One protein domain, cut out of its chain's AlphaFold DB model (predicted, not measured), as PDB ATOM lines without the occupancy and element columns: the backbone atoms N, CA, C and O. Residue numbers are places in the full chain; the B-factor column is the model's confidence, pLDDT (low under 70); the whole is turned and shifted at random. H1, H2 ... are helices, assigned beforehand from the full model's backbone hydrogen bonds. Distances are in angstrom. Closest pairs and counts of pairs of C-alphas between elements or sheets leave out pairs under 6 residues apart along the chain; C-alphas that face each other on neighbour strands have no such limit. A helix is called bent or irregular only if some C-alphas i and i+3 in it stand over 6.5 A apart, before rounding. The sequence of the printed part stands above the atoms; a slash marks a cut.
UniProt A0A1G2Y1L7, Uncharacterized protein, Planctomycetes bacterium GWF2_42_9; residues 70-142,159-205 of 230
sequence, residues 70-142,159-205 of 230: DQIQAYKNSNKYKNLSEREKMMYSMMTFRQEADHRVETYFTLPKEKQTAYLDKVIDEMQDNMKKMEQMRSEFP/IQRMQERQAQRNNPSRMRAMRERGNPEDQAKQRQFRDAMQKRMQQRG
ATOM      1  N   ASP A  70     -14.151 -11.092  -0.219       93.38
ATOM      2  CA  ASP A  70     -13.846 -10.362  -1.454       93.38
ATOM      3  C   ASP A  70     -13.484 -11.302  -2.606       93.38
ATOM      4  O   ASP A  70     -13.902 -11.082  -3.742       93.38
ATOM      5  N   GLN A  71     -12.762 -12.390  -2.323       93.25
ATOM      6  CA  GLN A  71     -12.449 -13.412  -3.325       93.25
ATOM      7  C   GLN A  71     -13.708 -14.148  -3.786       93.25
ATOM      8  O   GLN A  71     -13.853 -14.420  -4.979       93.25
ATOM      9  N   ILE A  72     -14.633 -14.431  -2.866       93.19
ATOM     10  CA  ILE A  72     -15.922 -15.056  -3.178       93.19
ATOM     11  C   ILE A  72     -16.745 -14.141  -4.088       93.19
ATOM     12  O   ILE A  72     -17.252 -14.591  -5.116       93.19
ATOM     13  N   GLN A  73     -16.836 -12.848  -3.766       93.12
ATOM     14  CA  GLN A  73     -17.552 -11.872  -4.594       93.12
ATOM     15  C   GLN A  73     -16.886 -11.676  -5.958       93.12
ATOM     16  O   GLN A  73     -17.558 -11.706  -6.990       93.12
ATOM     17  N   ALA A  74     -15.558 -11.542  -5.991       94.50
ATOM     18  CA  ALA A  74     -14.803 -11.435  -7.234       94.50
ATOM     19  C   ALA A  74     -15.021 -12.664  -8.129       94.50
ATOM     20  O   ALA A  74     -15.239 -12.521  -9.335       94.50
ATOM     21  N   TYR A  75     -15.033 -13.868  -7.548       93.56
ATOM     22  CA  TYR A  75     -15.320 -15.087  -8.291       93.56
ATOM     23  C   TYR A  75     -16.761 -15.109  -8.803       93.56
ATOM     24  O   TYR A  75     -16.946 -15.330  -9.998       93.56
ATOM     25  N   LYS A  76     -17.761 -14.790  -7.968       92.88
ATOM     26  CA  LYS A  76     -19.176 -14.694  -8.380       92.88
ATOM     27  C   LYS A  76     -19.400 -13.709  -9.535       92.88
ATOM     28  O   LYS A  76     -20.235 -13.952 -10.402       92.88
ATOM     29  N   ASN A  77     -18.609 -12.641  -9.597       94.56
ATOM     30  CA  ASN A  77     -18.672 -11.648 -10.671       94.56
ATOM     31  C   ASN A  77     -17.892 -12.050 -11.937       94.56
ATOM     32  O   ASN A  77     -18.091 -11.460 -13.003       94.56
ATOM     33  N   SER A  78     -17.017 -13.054 -11.847       94.94
ATOM     34  CA  SER A  78     -16.158 -13.489 -12.949       94.94
ATOM     35  C   SER A  78     -16.925 -14.237 -14.046       94.94
ATOM     36  O   SER A  78     -17.917 -14.925 -13.796       94.94
ATOM     37  N   ASN A  79     -16.404 -14.191 -15.279       94.56
ATOM     38  CA  ASN A  79     -16.943 -14.986 -16.391       94.56
ATOM     39  C   ASN A  79     -16.881 -16.496 -16.109       94.56
ATOM     40  O   ASN A  79     -17.741 -17.237 -16.569       94.56
ATOM     41  N   LYS A  80     -15.911 -16.948 -15.299       92.50
ATOM     42  CA  LYS A  80     -15.808 -18.356 -14.889       92.50
ATOM     43  C   LYS A  80     -17.045 -18.802 -14.114       92.50
ATOM     44  O   LYS A  80     -17.604 -19.836 -14.446       92.50
ATOM     45  N   TYR A  81     -17.499 -18.007 -13.144       92.50
ATOM     46  CA  TYR A  81     -18.710 -18.318 -12.382       92.50
ATOM     47  C   TYR A  81     -19.976 -18.231 -13.236       92.50
ATOM     48  O   TYR A  81     -20.861 -19.075 -13.118       92.50
ATOM     49  N   LYS A  82     -20.056 -17.244 -14.137       92.69
ATOM     50  CA  LYS A  82     -21.197 -17.104 -15.059       92.69
ATOM     51  C   LYS A  82     -21.372 -18.332 -15.958       92.69
ATOM     52  O   LYS A  82     -22.509 -18.728 -16.199       92.69
ATOM     53  N   ASN A  83     -20.262 -18.946 -16.367       92.94
ATOM     54  CA  ASN A  83     -20.230 -20.136 -17.217       92.94
ATOM     55  C   ASN A  83     -20.434 -21.462 -16.456       92.94
ATOM     56  O   ASN A  83     -20.479 -22.511 -17.094       92.94
ATOM     57  N   LEU A  84     -20.538 -21.443 -15.121       90.12
ATOM     58  CA  LEU A  84     -20.858 -22.644 -14.347       90.12
ATOM     59  C   LEU A  84     -22.292 -23.102 -14.613       90.12
ATOM     60  O   LEU A  84     -23.198 -22.287 -14.817       90.12
ATOM     61  N   SER A  85     -22.519 -24.408 -14.509       89.81
ATOM     62  CA  SER A  85     -23.875 -24.945 -14.427       89.81
ATOM     63  C   SER A  85     -24.581 -24.453 -13.157       89.81
ATOM     64  O   SER A  85     -23.944 -24.187 -12.134       89.81
ATOM     65  N   GLU A  86     -25.913 -24.381 -13.174       83.56
ATOM     66  CA  GLU A  86     -26.695 -23.980 -11.991       83.56
ATOM     67  C   GLU A  86     -26.421 -24.878 -10.774       83.56
ATOM     68  O   GLU A  86     -26.340 -24.408  -9.637       83.56
ATOM     69  N   ARG A  87     -26.157 -26.169 -11.011       81.44
ATOM     70  CA  ARG A  87     -25.741 -27.106  -9.964       81.44
ATOM     71  C   ARG A  87     -24.409 -26.702  -9.330       81.44
ATOM     72  O   ARG A  87     -24.312 -26.683  -8.106       81.44
ATOM     73  N   GLU A  88     -23.394 -26.381 -10.131       86.81
ATOM     74  CA  GLU A  88     -22.085 -25.941  -9.630       86.81
ATOM     75  C   GLU A  88     -22.189 -24.593  -8.904       86.81
ATOM     76  O   GLU A  88     -21.620 -24.443  -7.823       86.81
ATOM     77  N   LYS A  89     -22.974 -23.638  -9.425       88.38
ATOM     78  CA  LYS A  89     -23.249 -22.354  -8.749       88.38
ATOM     79  C   LYS A  89     -23.903 -22.558  -7.388       88.38
ATOM     80  O   LYS A  89     -23.515 -21.907  -6.414       88.38
ATOM     81  N   MET A  90     -24.873 -23.468  -7.303       84.56
ATOM     82  CA  MET A  90     -25.513 -23.842  -6.045       84.56
ATOM     83  C   MET A  90     -24.505 -24.481  -5.083       84.56
ATOM     84  O   MET A  90     -24.450 -24.086  -3.919       84.56
ATOM     85  N   MET A  91     -23.687 -25.430  -5.550       82.94
ATOM     86  CA  MET A  91     -22.668 -26.071  -4.711       82.94
ATOM     87  C   MET A  91     -21.649 -25.065  -4.187       82.94
ATOM     88  O   MET A  91     -21.394 -25.041  -2.984       82.94
ATOM     89  N   TYR A  92     -21.137 -24.193  -5.053       89.88
ATOM     90  CA  TYR A  92     -20.243 -23.112  -4.658       89.88
ATOM     91  C   TYR A  92     -20.889 -22.231  -3.588       89.88
ATOM     92  O   TYR A  92     -20.308 -22.028  -2.527       89.88
ATOM     93  N   SER A  93     -22.138 -21.808  -3.805       88.06
ATOM     94  CA  SER A  93     -22.866 -20.962  -2.852       88.06
ATOM     95  C   SER A  93     -23.074 -21.652  -1.500       88.06
ATOM     96  O   SER A  93     -22.969 -21.010  -0.460       88.06
ATOM     97  N   MET A  94     -23.326 -22.966  -1.485       85.00
ATOM     98  CA  MET A  94     -23.416 -23.747  -0.245       85.00
ATOM     99  C   MET A  94     -22.070 -23.856   0.476       85.00
ATOM    100  O   MET A  94     -22.033 -23.802   1.705       85.00
ATOM    101  N   MET A  95     -20.972 -24.017  -0.265       85.12
ATOM    102  CA  MET A  95     -19.629 -24.066   0.315       85.12
ATOM    103  C   MET A  95     -19.225 -22.714   0.906       85.12
ATOM    104  O   MET A  95     -18.616 -22.695   1.977       85.12
ATOM    105  N   THR A  96     -19.614 -21.610   0.260       91.19
ATOM    106  CA  THR A  96     -19.271 -20.253   0.701       91.19
ATOM    107  C   THR A  96     -20.238 -19.641   1.706       91.19
ATOM    108  O   THR A  96     -19.940 -18.616   2.317       91.19
ATOM    109  N   PHE A  97     -21.402 -20.263   1.907       88.94
ATOM    110  CA  PHE A  97     -22.494 -19.716   2.713       88.94
ATOM    111  C   PHE A  97     -22.042 -19.270   4.106       88.94
ATOM    112  O   PHE A  97     -22.481 -18.236   4.603       88.94
ATOM    113  N   ARG A  98     -21.149 -20.041   4.737       86.81
ATOM    114  CA  ARG A  98     -20.647 -19.719   6.073       86.81
ATOM    115  C   ARG A  98     -19.834 -18.424   6.084       86.81
ATOM    116  O   ARG A  98     -20.102 -17.581   6.928       86.81
ATOM    117  N   GLN A  99     -18.906 -18.249   5.145       91.06
ATOM    118  CA  GLN A  99     -18.075 -17.040   5.087       91.06
ATOM    119  C   GLN A  99     -18.930 -15.807   4.773       91.06
ATOM    120  O   GLN A  99     -18.743 -14.749   5.365       91.06
ATOM    121  N   GLU A 100     -19.918 -15.946   3.883       91.62
ATOM    122  CA  GLU A 100     -20.859 -14.863   3.586       91.62
ATOM    123  C   GLU A 100     -21.742 -14.517   4.790       91.62
ATOM    124  O   GLU A 100     -22.021 -13.343   5.029       91.62
ATOM    125  N   ALA A 101     -22.175 -15.517   5.562       91.62
ATOM    126  CA  ALA A 101     -22.935 -15.301   6.788       91.62
ATOM    127  C   ALA A 101     -22.096 -14.581   7.852       91.62
ATOM    128  O   ALA A 101     -22.578 -13.616   8.443       91.62
ATOM    129  N   ASP A 102     -20.847 -15.004   8.054       91.38
ATOM    130  CA  ASP A 102     -19.932 -14.376   9.008       91.38
ATOM    131  C   ASP A 102     -19.656 -12.909   8.620       91.38
ATOM    132  O   ASP A 102     -19.801 -12.015   9.455       91.38
ATOM    133  N   HIS A 103     -19.415 -12.624   7.333       94.88
ATOM    134  CA  HIS A 103     -19.254 -11.251   6.834       94.88
ATOM    135  C   HIS A 103     -20.513 -10.388   7.045       94.88
ATOM    136  O   HIS A 103     -20.418  -9.209   7.393       94.88
ATOM    137  N   ARG A 104     -21.717 -10.950   6.854       94.88
ATOM    138  CA  ARG A 104     -22.979 -10.221   7.093       94.88
ATOM    139  C   ARG A 104     -23.147  -9.829   8.556       94.88
ATOM    140  O   ARG A 104     -23.581  -8.717   8.852       94.88
ATOM    141  N   VAL A 105     -22.792 -10.741   9.459       96.31
ATOM    142  CA  VAL A 105     -22.811 -10.497  10.904       96.31
ATOM    143  C   VAL A 105     -21.839  -9.370  11.242       96.31
ATOM    144  O   VAL A 105     -22.235  -8.402  11.884       96.31
ATOM    145  N   GLU A 106     -20.598  -9.446  10.766       95.88
ATOM    146  CA  GLU A 106     -19.593  -8.409  11.008       95.88
ATOM    147  C   GLU A 106     -20.032  -7.041  10.471       95.88
ATOM    148  O   GLU A 106     -20.017  -6.051  11.204       95.88
ATOM    149  N   THR A 107     -20.525  -6.994   9.230       96.19
ATOM    150  CA  THR A 107     -21.042  -5.765   8.607       96.19
ATOM    151  C   THR A 107     -22.163  -5.139   9.442       96.19
ATOM    152  O   THR A 107     -22.203  -3.928   9.634       96.19
ATOM    153  N   TYR A 108     -23.077  -5.945   9.982       97.50
ATOM    154  CA  TYR A 108     -24.171  -5.433  10.806       97.50
ATOM    155  C   TYR A 108     -23.680  -4.724  12.078       97.50
ATOM    156  O   TYR A 108     -24.199  -3.664  12.432       97.50
ATOM    157  N   PHE A 109     -22.672  -5.284  12.753       96.75
ATOM    158  CA  PHE A 109     -22.135  -4.710  13.990       96.75
ATOM    159  C   PHE A 109     -21.187  -3.529  13.762       96.75
ATOM    160  O   PHE A 109     -21.017  -2.721  14.673       96.75
ATOM    161  N   THR A 110     -20.597  -3.399  12.572       97.06
ATOM    162  CA  THR A 110     -19.765  -2.238  12.214       97.06
ATOM    163  C   THR A 110     -20.588  -1.043  11.733       97.06
ATOM    164  O   THR A 110     -20.132   0.098  11.823       97.06
ATOM    165  N   LEU A 111     -21.814  -1.268  11.251       96.75
ATOM    166  CA  LEU A 111     -22.703  -0.195  10.813       96.75
ATOM    167  C   LEU A 111     -23.273   0.623  11.990       96.75
ATOM    168  O   LEU A 111     -23.642   0.054  13.024       96.75
ATOM    169  N   PRO A 112     -23.458   1.951  11.820       97.94
ATOM    170  CA  PRO A 112     -24.212   2.771  12.766       97.94
ATOM    171  C   PRO A 112     -25.627   2.225  12.985       97.94
ATOM    172  O   PRO A 112     -26.265   1.766  12.032       97.94
ATOM    173  N   LYS A 113     -26.159   2.344  14.211       95.50
ATOM    174  CA  LYS A 113     -27.490   1.819  14.589       95.50
ATOM    175  C   LYS A 113     -28.614   2.262  13.647       95.50
ATOM    176  O   LYS A 113     -29.501   1.479  13.335       95.50
ATOM    177  N   GLU A 114     -28.543   3.487  13.137       96.25
ATOM    178  CA  GLU A 114     -29.512   4.048  12.188       96.25
ATOM    179  C   GLU A 114     -29.544   3.294  10.846       96.25
ATOM    180  O   GLU A 114     -30.593   3.176  10.217       96.25
ATOM    181  N   LYS A 115     -28.407   2.731  10.415       97.50
ATOM    182  CA  LYS A 115     -28.264   2.005   9.141       97.50
ATOM    183  C   LYS A 115     -28.506   0.502   9.268       97.50
ATOM    184  O   LYS A 115     -28.689  -0.175   8.258       97.50
ATOM    185  N   GLN A 116     -28.534  -0.025  10.491       96.19
ATOM    186  CA  GLN A 116     -28.710  -1.453  10.756       96.19
ATOM    187  C   GLN A 116     -30.046  -1.987  10.231       96.19
ATOM    188  O   GLN A 116     -30.081  -3.064   9.643       96.19
ATOM    189  N   THR A 117     -31.136  -1.232  10.382       96.75
ATOM    190  CA  THR A 117     -32.462  -1.647   9.895       96.75
ATOM    191  C   THR A 117     -32.497  -1.775   8.372       96.75
ATOM    192  O   THR A 117     -32.920  -2.809   7.862       96.75
ATOM    193  N   ALA A 118     -31.984  -0.775   7.648       97.25
ATOM    194  CA  ALA A 118     -31.913  -0.806   6.187       97.25
ATOM    195  C   ALA A 118     -31.006  -1.941   5.679       97.25
ATOM    196  O   ALA A 118     -31.293  -2.577   4.665       97.25
ATOM    197  N   TYR A 119     -29.928  -2.237   6.409       97.75
ATOM    198  CA  TYR A 119     -29.073  -3.378   6.104       97.75
ATOM    199  C   TYR A 119     -29.802  -4.716   6.283       97.75
ATOM    200  O   TYR A 119     -29.732  -5.569   5.399       97.75
ATOM    201  N   LEU A 120     -30.538  -4.897   7.387       96.69
ATOM    202  CA  LEU A 120     -31.356  -6.095   7.596       96.69
ATOM    203  C   LEU A 120     -32.408  -6.257   6.496       96.69
ATOM    204  O   LEU A 120     -32.607  -7.375   6.030       96.69
ATOM    205  N   ASP A 121     -33.039  -5.168   6.051       97.25
ATOM    206  CA  ASP A 121     -34.006  -5.210   4.951       97.25
ATOM    207  C   ASP A 121     -33.376  -5.733   3.663       97.25
ATOM    208  O   ASP A 121     -33.881  -6.703   3.097       97.25
ATOM    209  N   LYS A 122     -32.216  -5.184   3.280       97.00
ATOM    210  CA  LYS A 122     -31.451  -5.657   2.120       97.00
ATOM    211  C   LYS A 122     -31.113  -7.148   2.228       97.00
ATOM    212  O   LYS A 122     -31.291  -7.899   1.275       97.00
ATOM    213  N   VAL A 123     -30.633  -7.588   3.391       95.12
ATOM    214  CA  VAL A 123     -30.279  -8.998   3.624       95.12
ATOM    215  C   VAL A 123     -31.505  -9.910   3.525       95.12
ATOM    216  O   VAL A 123     -31.401 -11.020   3.000       95.12
ATOM    217  N   ILE A 124     -32.661  -9.459   4.019       95.00
ATOM    218  CA  ILE A 124     -33.926 -10.196   3.927       95.00
ATOM    219  C   ILE A 124     -34.385 -10.297   2.469       95.00
ATOM    220  O   ILE A 124     -34.782 -11.386   2.058       95.00
ATOM    221  N   ASP A 125     -34.288  -9.221   1.687       95.75
ATOM    222  CA  ASP A 125     -34.661  -9.223   0.266       95.75
ATOM    223  C   ASP A 125     -33.796 -10.213  -0.526       95.75
ATOM    224  O   ASP A 125     -34.318 -11.094  -1.212       95.75
ATOM    225  N   GLU A 126     -32.474 -10.177  -0.325       91.81
ATOM    226  CA  GLU A 126     -31.550 -11.153  -0.919       91.81
ATOM    227  C   GLU A 126     -31.899 -12.596  -0.523       91.81
ATOM    228  O   GLU A 126     -31.787 -13.527  -1.325       91.81
ATOM    229  N   MET A 127     -32.319 -12.805   0.728       90.19
ATOM    230  CA  MET A 127     -32.726 -14.123   1.199       90.19
ATOM    231  C   MET A 127     -34.023 -14.579   0.529       90.19
ATOM    232  O   MET A 127     -34.115 -15.741   0.140       90.19
ATOM    233  N   GLN A 128     -35.009 -13.697   0.365       90.81
ATOM    234  CA  GLN A 128     -36.253 -14.015  -0.337       90.81
ATOM    235  C   GLN A 128     -36.007 -14.389  -1.794       90.81
ATOM    236  O   GLN A 128     -36.556 -15.385  -2.265       90.81
ATOM    237  N   ASP A 129     -35.145 -13.652  -2.486       90.69
ATOM    238  CA  ASP A 129     -34.800 -13.951  -3.874       90.69
ATOM    239  C   ASP A 129     -34.071 -15.289  -4.001       90.69
ATOM    240  O   ASP A 129     -34.390 -16.100  -4.874       90.69
ATOM    241  N   ASN A 130     -33.143 -15.576  -3.087       85.31
ATOM    242  CA  ASN A 130     -32.472 -16.872  -3.047       85.31
ATOM    243  C   ASN A 130     -33.441 -18.018  -2.725       85.31
ATOM    244  O   ASN A 130     -33.322 -19.098  -3.305       85.31
ATOM    245  N   MET A 131     -34.417 -17.796  -1.839       84.94
ATOM    246  CA  MET A 131     -35.454 -18.787  -1.541       84.94
ATOM    247  C   MET A 131     -36.328 -19.071  -2.763       84.94
ATOM    248  O   MET A 131     -36.521 -20.238  -3.086       84.94
ATOM    249  N   LYS A 132     -36.779 -18.036  -3.482       86.56
ATOM    250  CA  LYS A 132     -37.557 -18.194  -4.723       86.56
ATOM    251  C   LYS A 132     -36.778 -18.971  -5.782       86.56
ATOM    252  O   LYS A 132     -37.310 -19.917  -6.353       86.56
ATOM    253  N   LYS A 133     -35.499 -18.639  -5.991       83.56
ATOM    254  CA  LYS A 133     -34.620 -19.377  -6.917       83.56
ATOM    255  C   LYS A 133     -34.478 -20.841  -6.514       83.56
ATOM    256  O   LYS A 133     -34.545 -21.731  -7.356       83.56
ATOM    257  N   MET A 134     -34.302 -21.112  -5.221       80.50
ATOM    258  CA  MET A 134     -34.207 -22.483  -4.722       80.50
ATOM    259  C   MET A 134     -35.525 -23.248  -4.876       80.50
ATOM    260  O   MET A 134     -35.502 -24.438  -5.182       80.50
ATOM    261  N   GLU A 135     -36.665 -22.590  -4.681       82.69
ATOM    262  CA  GLU A 135     -37.986 -23.175  -4.900       82.69
ATOM    263  C   GLU A 135     -38.220 -23.512  -6.378       82.69
ATOM    264  O   GLU A 135     -38.615 -24.639  -6.672       82.69
ATOM    265  N   GLN A 136     -37.867 -22.604  -7.293       83.62
ATOM    266  CA  GLN A 136     -37.925 -22.824  -8.743       83.62
ATOM    267  C   GLN A 136     -37.050 -24.002  -9.181       83.62
ATOM    268  O   GLN A 136     -37.538 -24.946  -9.804       83.62
ATOM    269  N   MET A 137     -35.784 -24.031  -8.752       75.31
ATOM    270  CA  MET A 137     -34.911 -25.178  -9.019       75.31
ATOM    271  C   MET A 137     -35.513 -26.472  -8.459       75.31
ATOM    272  O   MET A 137     -35.474 -27.518  -9.097       75.31
ATOM    273  N   ARG A 138     -36.116 -26.433  -7.267       73.38
ATOM    274  CA  ARG A 138     -36.736 -27.619  -6.664       73.38
ATOM    275  C   ARG A 138     -37.988 -28.094  -7.407       73.38
ATOM    276  O   ARG A 138     -38.310 -29.273  -7.292       73.38
ATOM    277  N   SER A 139     -38.707 -27.216  -8.103       76.00
ATOM    278  CA  SER A 139     -39.799 -27.626  -8.992       76.00
ATOM    279  C   SER A 139     -39.293 -28.217 -10.308       76.00
ATOM    280  O   SER A 139     -39.909 -29.147 -10.816       76.00
ATOM    281  N   GLU A 140     -38.165 -27.728 -10.828       71.56
ATOM    282  CA  GLU A 140     -37.565 -28.197 -12.086       71.56
ATOM    283  C   GLU A 140     -36.820 -29.527 -11.930       71.56
ATOM    284  O   GLU A 140     -36.836 -30.368 -12.828       71.56
ATOM    285  N   PHE A 141     -36.199 -29.755 -10.774       60.44
ATOM    286  CA  PHE A 141     -35.635 -31.048 -10.419       60.44
ATOM    287  C   PHE A 141     -36.696 -31.851  -9.666       60.44
ATOM    288  O   PHE A 141     -36.880 -31.600  -8.466       60.44
ATOM    289  N   PRO A 142     -37.383 -32.830 -10.301       52.03
ATOM    290  CA  PRO A 142     -38.276 -33.713  -9.572       52.03
ATOM    291  C   PRO A 142     -37.473 -34.277  -8.410       52.03
ATOM    292  O   PRO A 142     -36.384 -34.831  -8.599       52.03
ATOM    293  N   ILE A 159     -31.026 -50.249   8.905       70.81
ATOM    294  CA  ILE A 159     -31.647 -49.860  10.182       70.81
ATOM    295  C   ILE A 159     -30.559 -49.492  11.192       70.81
ATOM    296  O   ILE A 159     -30.636 -48.433  11.812       70.81
ATOM    297  N   GLN A 160     -29.496 -50.297  11.266       71.00
ATOM    298  CA  GLN A 160     -28.357 -50.035  12.142       71.00
ATOM    299  C   GLN A 160     -27.650 -48.719  11.783       71.00
ATOM    300  O   GLN A 160     -27.447 -47.884  12.657       71.00
ATOM    301  N   ARG A 161     -27.385 -48.444  10.497       73.62
ATOM    302  CA  ARG A 161     -26.807 -47.156  10.057       73.62
ATOM    303  C   ARG A 161     -27.733 -45.962  10.305       73.62
ATOM    304  O   ARG A 161     -27.243 -44.850  10.511       73.62
ATOM    305  N   MET A 162     -29.057 -46.142  10.255       69.31
ATOM    306  CA  MET A 162     -30.007 -45.083  10.617       69.31
ATOM    307  C   MET A 162     -30.000 -44.815  12.124       69.31
ATOM    308  O   MET A 162     -29.885 -43.653  12.520       69.31
ATOM    309  N   GLN A 163     -30.044 -45.863  12.950       73.00
ATOM    310  CA  GLN A 163     -29.930 -45.747  14.405       73.00
ATOM    311  C   GLN A 163     -28.591 -45.139  14.816       73.00
ATOM    312  O   GLN A 163     -28.568 -44.234  15.641       73.00
ATOM    313  N   GLU A 164     -27.489 -45.549  14.196       75.38
ATOM    314  CA  GLU A 164     -26.161 -45.016  14.486       75.38
ATOM    315  C   GLU A 164     -26.061 -43.529  14.118       75.38
ATOM    316  O   GLU A 164     -25.585 -42.720  14.913       75.38
ATOM    317  N   ARG A 165     -26.589 -43.112  12.955       74.69
ATOM    318  CA  ARG A 165     -26.667 -41.681  12.603       74.69
ATOM    319  C   ARG A 165     -27.528 -40.892  13.585       74.69
ATOM    320  O   ARG A 165     -27.198 -39.744  13.886       74.69
ATOM    321  N   GLN A 166     -28.625 -41.469  14.065       71.44
ATOM    322  CA  GLN A 166     -29.509 -40.821  15.030       71.44
ATOM    323  C   GLN A 166     -28.853 -40.724  16.415       71.44
ATOM    324  O   GLN A 166     -28.876 -39.654  17.022       71.44
ATOM    325  N   ALA A 167     -28.168 -41.776  16.862       75.44
ATOM    326  CA  ALA A 167     -27.377 -41.797  18.089       75.44
ATOM    327  C   ALA A 167     -26.218 -40.789  18.033       75.44
ATOM    328  O   ALA A 167     -26.011 -40.022  18.967       75.44
ATOM    329  N   GLN A 168     -25.518 -40.699  16.899       71.00
ATOM    330  CA  GLN A 168     -24.462 -39.711  16.689       71.00
ATOM    331  C   GLN A 168     -24.974 -38.263  16.677       71.00
ATOM    332  O   GLN A 168     -24.244 -37.368  17.104       71.00
ATOM    333  N   ARG A 169     -26.192 -38.014  16.174       71.75
ATOM    334  CA  ARG A 169     -26.832 -36.684  16.197       71.75
ATOM    335  C   ARG A 169     -27.291 -36.286  17.594       71.75
ATOM    336  O   ARG A 169     -27.154 -35.126  17.961       71.75
ATOM    337  N   ASN A 170     -27.801 -37.245  18.358       76.75
ATOM    338  CA  ASN A 170     -28.276 -37.021  19.718       76.75
ATOM    339  C   ASN A 170     -27.153 -37.075  20.758       76.75
ATOM    340  O   ASN A 170     -27.422 -36.847  21.933       76.75
ATOM    341  N   ASN A 171     -25.911 -37.362  20.354       79.25
ATOM    342  CA  ASN A 171     -24.790 -37.448  21.276       79.25
ATOM    343  C   ASN A 171     -24.465 -36.054  21.866       79.25
ATOM    344  O   ASN A 171     -23.954 -35.182  21.145       79.25
ATOM    345  N   PRO A 172     -24.725 -35.824  23.168       75.06
ATOM    346  CA  PRO A 172     -24.558 -34.517  23.791       75.06
ATOM    347  C   PRO A 172     -23.094 -34.070  23.830       75.06
ATOM    348  O   PRO A 172     -22.837 -32.872  23.734       75.06
ATOM    349  N   SER A 173     -22.127 -34.996  23.891       77.50
ATOM    350  CA  SER A 173     -20.698 -34.645  23.894       77.50
ATOM    351  C   SER A 173     -20.258 -34.058  22.554       77.50
ATOM    352  O   SER A 173     -19.526 -33.073  22.516       77.50
ATOM    353  N   ARG A 174     -20.784 -34.579  21.440       74.25
ATOM    354  CA  ARG A 174     -20.531 -34.041  20.096       74.25
ATOM    355  C   ARG A 174     -21.171 -32.668  19.911       74.25
ATOM    356  O   ARG A 174     -20.545 -31.776  19.343       74.25
ATOM    357  N   MET A 175     -22.396 -32.492  20.405       70.69
ATOM    358  CA  MET A 175     -23.089 -31.199  20.379       70.69
ATOM    359  C   MET A 175     -22.360 -30.155  21.229       70.69
ATOM    360  O   MET A 175     -22.250 -29.000  20.823       70.69
ATOM    361  N   ARG A 176     -21.822 -30.566  22.377       72.50
ATOM    362  CA  ARG A 176     -21.008 -29.724  23.253       72.50
ATOM    363  C   ARG A 176     -19.677 -29.350  22.602       72.50
ATOM    364  O   ARG A 176     -19.410 -28.166  22.457       72.50
ATOM    365  N   ALA A 177     -18.938 -30.318  22.064       73.00
ATOM    366  CA  ALA A 177     -17.697 -30.063  21.335       73.00
ATOM    367  C   ALA A 177     -17.908 -29.155  20.109       73.00
ATOM    368  O   ALA A 177     -17.047 -28.352  19.778       73.00
ATOM    369  N   MET A 178     -19.056 -29.239  19.428       67.19
ATOM    370  CA  MET A 178     -19.399 -28.290  18.361       67.19
ATOM    371  C   MET A 178     -19.690 -26.878  18.885       67.19
ATOM    372  O   MET A 178     -19.329 -25.915  18.215       67.19
ATOM    373  N   ARG A 179     -20.317 -26.747  20.060       67.44
ATOM    374  CA  ARG A 179     -20.543 -25.451  20.724       67.44
ATOM    375  C   ARG A 179     -19.253 -24.844  21.273       67.44
ATOM    376  O   ARG A 179     -19.138 -23.630  21.296       67.44
ATOM    377  N   GLU A 180     -18.294 -25.661  21.684       71.00
ATOM    378  CA  GLU A 180     -17.024 -25.210  22.271       71.00
ATOM    379  C   GLU A 180     -15.942 -24.917  21.211       71.00
ATOM    380  O   GLU A 180     -14.947 -24.269  21.508       71.00
ATOM    381  N   ARG A 181     -16.143 -25.324  19.948       69.44
ATOM    382  CA  ARG A 181     -15.194 -25.137  18.825       69.44
ATOM    383  C   ARG A 181     -15.083 -23.707  18.270       69.44
ATOM    384  O   ARG A 181     -14.434 -23.520  17.245       69.44
ATOM    385  N   GLY A 182     -15.723 -22.707  18.873       75.00
ATOM    386  CA  GLY A 182     -15.692 -21.326  18.380       75.00
ATOM    387  C   GLY A 182     -15.655 -20.307  19.509       75.00
ATOM    388  O   GLY A 182     -16.085 -20.607  20.620       75.00
ATOM    389  N   ASN A 183     -15.170 -19.102  19.206       87.12
ATOM    390  CA  ASN A 183     -15.137 -17.996  20.158       87.12
ATOM    391  C   ASN A 183     -16.570 -17.703  20.671       87.12
ATOM    392  O   ASN A 183     -17.479 -17.516  19.851       87.12
ATOM    393  N   PRO A 184     -16.810 -17.688  21.998       87.12
ATOM    394  CA  PRO A 184     -18.130 -17.404  22.562       87.12
ATOM    395  C   PRO A 184     -18.687 -16.039  22.136       87.12
ATOM    396  O   PRO A 184     -19.899 -15.907  21.960       87.12
ATOM    397  N   GLU A 185     -17.827 -15.044  21.915       90.06
ATOM    398  CA  GLU A 185     -18.248 -13.711  21.471       90.06
ATOM    399  C   GLU A 185     -18.839 -13.734  20.058       90.06
ATOM    400  O   GLU A 185     -19.893 -13.144  19.811       90.06
ATOM    401  N   ASP A 186     -18.218 -14.472  19.138       89.81
ATOM    402  CA  ASP A 186     -18.702 -14.584  17.760       89.81
ATOM    403  C   ASP A 186     -20.041 -15.323  17.707       89.81
ATOM    404  O   ASP A 186     -20.951 -14.941  16.969       89.81
ATOM    405  N   GLN A 187     -20.222 -16.331  18.565       88.69
ATOM    406  CA  GLN A 187     -21.515 -17.001  18.704       88.69
ATOM    407  C   GLN A 187     -22.597 -16.067  19.247       88.69
ATOM    408  O   GLN A 187     -23.744 -16.135  18.798       88.69
ATOM    409  N   ALA A 188     -22.261 -15.206  20.209       92.19
ATOM    410  CA  ALA A 188     -23.194 -14.218  20.738       92.19
ATOM    411  C   ALA A 188     -23.607 -13.211  19.653       92.19
ATOM    412  O   ALA A 188     -24.804 -12.980  19.472       92.19
ATOM    413  N   LYS A 189     -22.649 -12.698  18.865       93.56
ATOM    414  CA  LYS A 189     -22.917 -11.820  17.711       93.56
ATOM    415  C   LYS A 189     -23.824 -12.496  16.684       93.56
ATOM    416  O   LYS A 189     -24.823 -11.915  16.268       93.56
ATOM    417  N   GLN A 190     -23.533 -13.745  16.318       92.38
ATOM    418  CA  GLN A 190     -24.371 -14.507  15.387       92.38
ATOM    419  C   GLN A 190     -25.806 -14.684  15.903       92.38
ATOM    420  O   GLN A 190     -26.754 -14.572  15.123       92.38
ATOM    421  N   ARG A 191     -25.987 -14.954  17.205       93.50
ATOM    422  CA  ARG A 191     -27.322 -15.061  17.820       93.50
ATOM    423  C   ARG A 191     -28.063 -13.734  17.772       93.50
ATOM    424  O   ARG A 191     -29.169 -13.695  17.253       93.50
ATOM    425  N   GLN A 192     -27.427 -12.654  18.215       95.75
ATOM    426  CA  GLN A 192     -28.015 -11.315  18.184       95.75
ATOM    427  C   GLN A 192     -28.408 -10.890  16.764       95.75
ATOM    428  O   GLN A 192     -29.510 -10.387  16.555       95.75
ATOM    429  N   PHE A 193     -27.548 -11.145  15.773       96.69
ATOM    430  CA  PHE A 193     -27.857 -10.876  14.370       96.69
ATOM    431  C   PHE A 193     -29.061 -11.691  13.883       96.69
ATOM    432  O   PHE A 193     -29.949 -11.156  13.221       96.69
ATOM    433  N   ARG A 194     -29.125 -12.982  14.237       94.56
ATOM    434  CA  ARG A 194     -30.258 -13.849  13.890       94.56
ATOM    435  C   ARG A 194     -31.558 -13.373  14.537       94.56
ATOM    436  O   ARG A 194     -32.572 -13.327  13.848       94.56
ATOM    437  N   ASP A 195     -31.527 -12.999  15.809       95.75
ATOM    438  CA  ASP A 195     -32.701 -12.505  16.533       95.75
ATOM    439  C   ASP A 195     -33.195 -11.180  15.931       95.75
ATOM    440  O   ASP A 195     -34.393 -10.999  15.705       95.75
ATOM    441  N   ALA A 196     -32.272 -10.274  15.590       96.62
ATOM    442  CA  ALA A 196     -32.586  -9.018  14.914       96.62
ATOM    443  C   ALA A 196     -33.200  -9.254  13.524       96.62
ATOM    444  O   ALA A 196     -34.228  -8.658  13.192       96.62
ATOM    445  N   MET A 197     -32.622 -10.166  12.737       95.88
ATOM    446  CA  MET A 197     -33.161 -10.580  11.441       95.88
ATOM    447  C   MET A 197     -34.567 -11.175  11.588       95.88
ATOM    448  O   MET A 197     -35.481 -10.748  10.887       95.88
ATOM    449  N   GLN A 198     -34.768 -12.113  12.517       94.38
ATOM    450  CA  GLN A 198     -36.064 -12.748  12.764       94.38
ATOM    451  C   GLN A 198     -37.122 -11.713  13.156       94.38
ATOM    452  O   GLN A 198     -38.219 -11.708  12.595       94.38
ATOM    453  N   LYS A 199     -36.790 -10.804  14.077       96.00
ATOM    454  CA  LYS A 199     -37.680  -9.714  14.485       96.00
ATOM    455  C   LYS A 199     -38.030  -8.815  13.300       96.00
ATOM    456  O   LYS A 199     -39.195  -8.463  13.126       96.00
ATOM    457  N   ARG A 200     -37.051  -8.467  12.459       95.50
ATOM    458  CA  ARG A 200     -37.288  -7.626  11.280       95.50
ATOM    459  C   ARG A 200     -38.155  -8.327  10.233       95.50
ATOM    460  O   ARG A 200     -39.057  -7.705   9.681       95.50
ATOM    461  N   MET A 201     -37.957  -9.625  10.011       93.81
ATOM    462  CA  MET A 201     -38.826 -10.422   9.140       93.81
ATOM    463  C   MET A 201     -40.268 -10.467   9.649       93.81
ATOM    464  O   MET A 201     -41.189 -10.265   8.863       93.81
ATOM    465  N   GLN A 202     -40.464 -10.660  10.959       94.12
ATOM    466  CA  GLN A 202     -41.790 -10.620  11.584       94.12
ATOM    467  C   GLN A 202     -42.465  -9.256  11.402       94.12
ATOM    468  O   GLN A 202     -43.635  -9.207  11.036       94.12
ATOM    469  N   GLN A 203     -41.725  -8.156  11.575       95.31
ATOM    470  CA  GLN A 203     -42.234  -6.802  11.310       95.31
ATOM    471  C   GLN A 203     -42.667  -6.607   9.853       95.31
ATOM    472  O   GLN A 203     -43.601  -5.860   9.587       95.31
ATOM    473  N   ARG A 204     -42.004  -7.286   8.910       94.50
ATOM    474  CA  ARG A 204     -42.352  -7.276   7.483       94.50
ATOM    475  C   ARG A 204     -43.441  -8.290   7.109       94.50
ATOM    476  O   ARG A 204     -43.751  -8.426   5.930       94.50
ATOM    477  N   GLY A 205     -43.988  -9.036   8.072       91.75
ATOM    478  CA  GLY A 205     -44.976 -10.089   7.816       91.75
ATOM    479  C   GLY A 205     -44.417 -11.301   7.061       91.75
ATOM    480  O   GLY A 205     -45.178 -12.119   6.550       91.75
TER     481      GLY A 205
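This is residues 70 to 142 and 159 to 205 of the 230 residues of an uncharacterized protein of Planctomycetes bacterium GWF2_42_9 (UniProt A0A1G2Y1L7). The core is a loose helical hairpin of H3b and the long helix H4, which meet only near their turn, and H7 crosses both of them near that turn; H3 is bent, and its other arm, H3a, stays apart from H4. H1 and H2 lie beside H3, away from H4, and an arm of H5 and H6 sticks out with residues 159 to 178 and leads on to H7. The printed part has 120 residues, with seven named helices in the order H1 to H7 and no named strand: the class is all helix. The whole is loose, with a radius of gyration of the C-alphas of 18.1 A and spans of 49 by 38 by 33 A.

Find C-alpha 113 at (-27.490, 1.819, 14.589); from there H4, residues 113 to 140, runs 41.4 A to C-alpha 140 at (-37.565, -28.197, -12.086). H4 is only just irregular: C-alphas 114 and 117 are 6.8 A apart. Before it look for H3, residues 86 to 110, assigned as one helix by its hydrogen bonds but bent, with C-alphas 95 and 98 7.3 A apart. Its arms are H3a, residues 86 to 95, 14.2 A long, and H3b, residues 98 to 110, 18.5 A long. H1 is residues 70 to 77 and H2 residues 79 to 82. After the cut come H5, residues 159 to 170, 16.3 A long, and H6, residues 172 to 180. H7, residues 184 to 203, runs 28.6 A and ends at C-alpha 203, at (-42.234, -6.802, 11.310).

H4 and H3b form a helical hairpin and only just touch, with 3 pairs of C-alphas within 8 A; the closest are those of Tyr 108 and Gln 116, 6.0 A apart. They run opposite ways at a shallow tilt of 21 degrees. H7 touches H4, about perpendicular at 78 degrees, closest at the C-alphas of Leu 120 and Met 197, 6.2 A apart. H7 touches H3b too, at 82 degrees, with the C-alphas of Val 105 and Phe 193 6.1 A apart. The helix packing is mostly crossed, but only just. H3a stands to H3b at a steep tilt of 59 degrees and is apart from H4. H1 is near H3a and H3b. H2 is close to H3a but not clearly touching it, with the C-alphas of Tyr 81 and Lys 89 7.1 A apart. H5 is close to H6 but not clearly touching, at a steep tilt of 46 degrees, the C-alphas of Gln 168 and Arg 174 being 7.7 A apart. H6 and H7 meet only through their link. In H1, H3a, H3b, H5, H6 and H7 every O i to N i+4 pair is within hydrogen-bond range; in H4 22 of 24 are, and H2 is too short for such a pair.

The C-alphas of Glu 114 and Gln 160 are the two farthest apart, at 54.1 A. Residues 143 to 158 are not printed, and C-alphas 142 and 159 are 26.4 A apart across the cut. The links printed whole are tight. The mean pLDDT of the printed part is 87.0; look for values under 70 at residues 141 to 142, 162, 178 to 179 and 181.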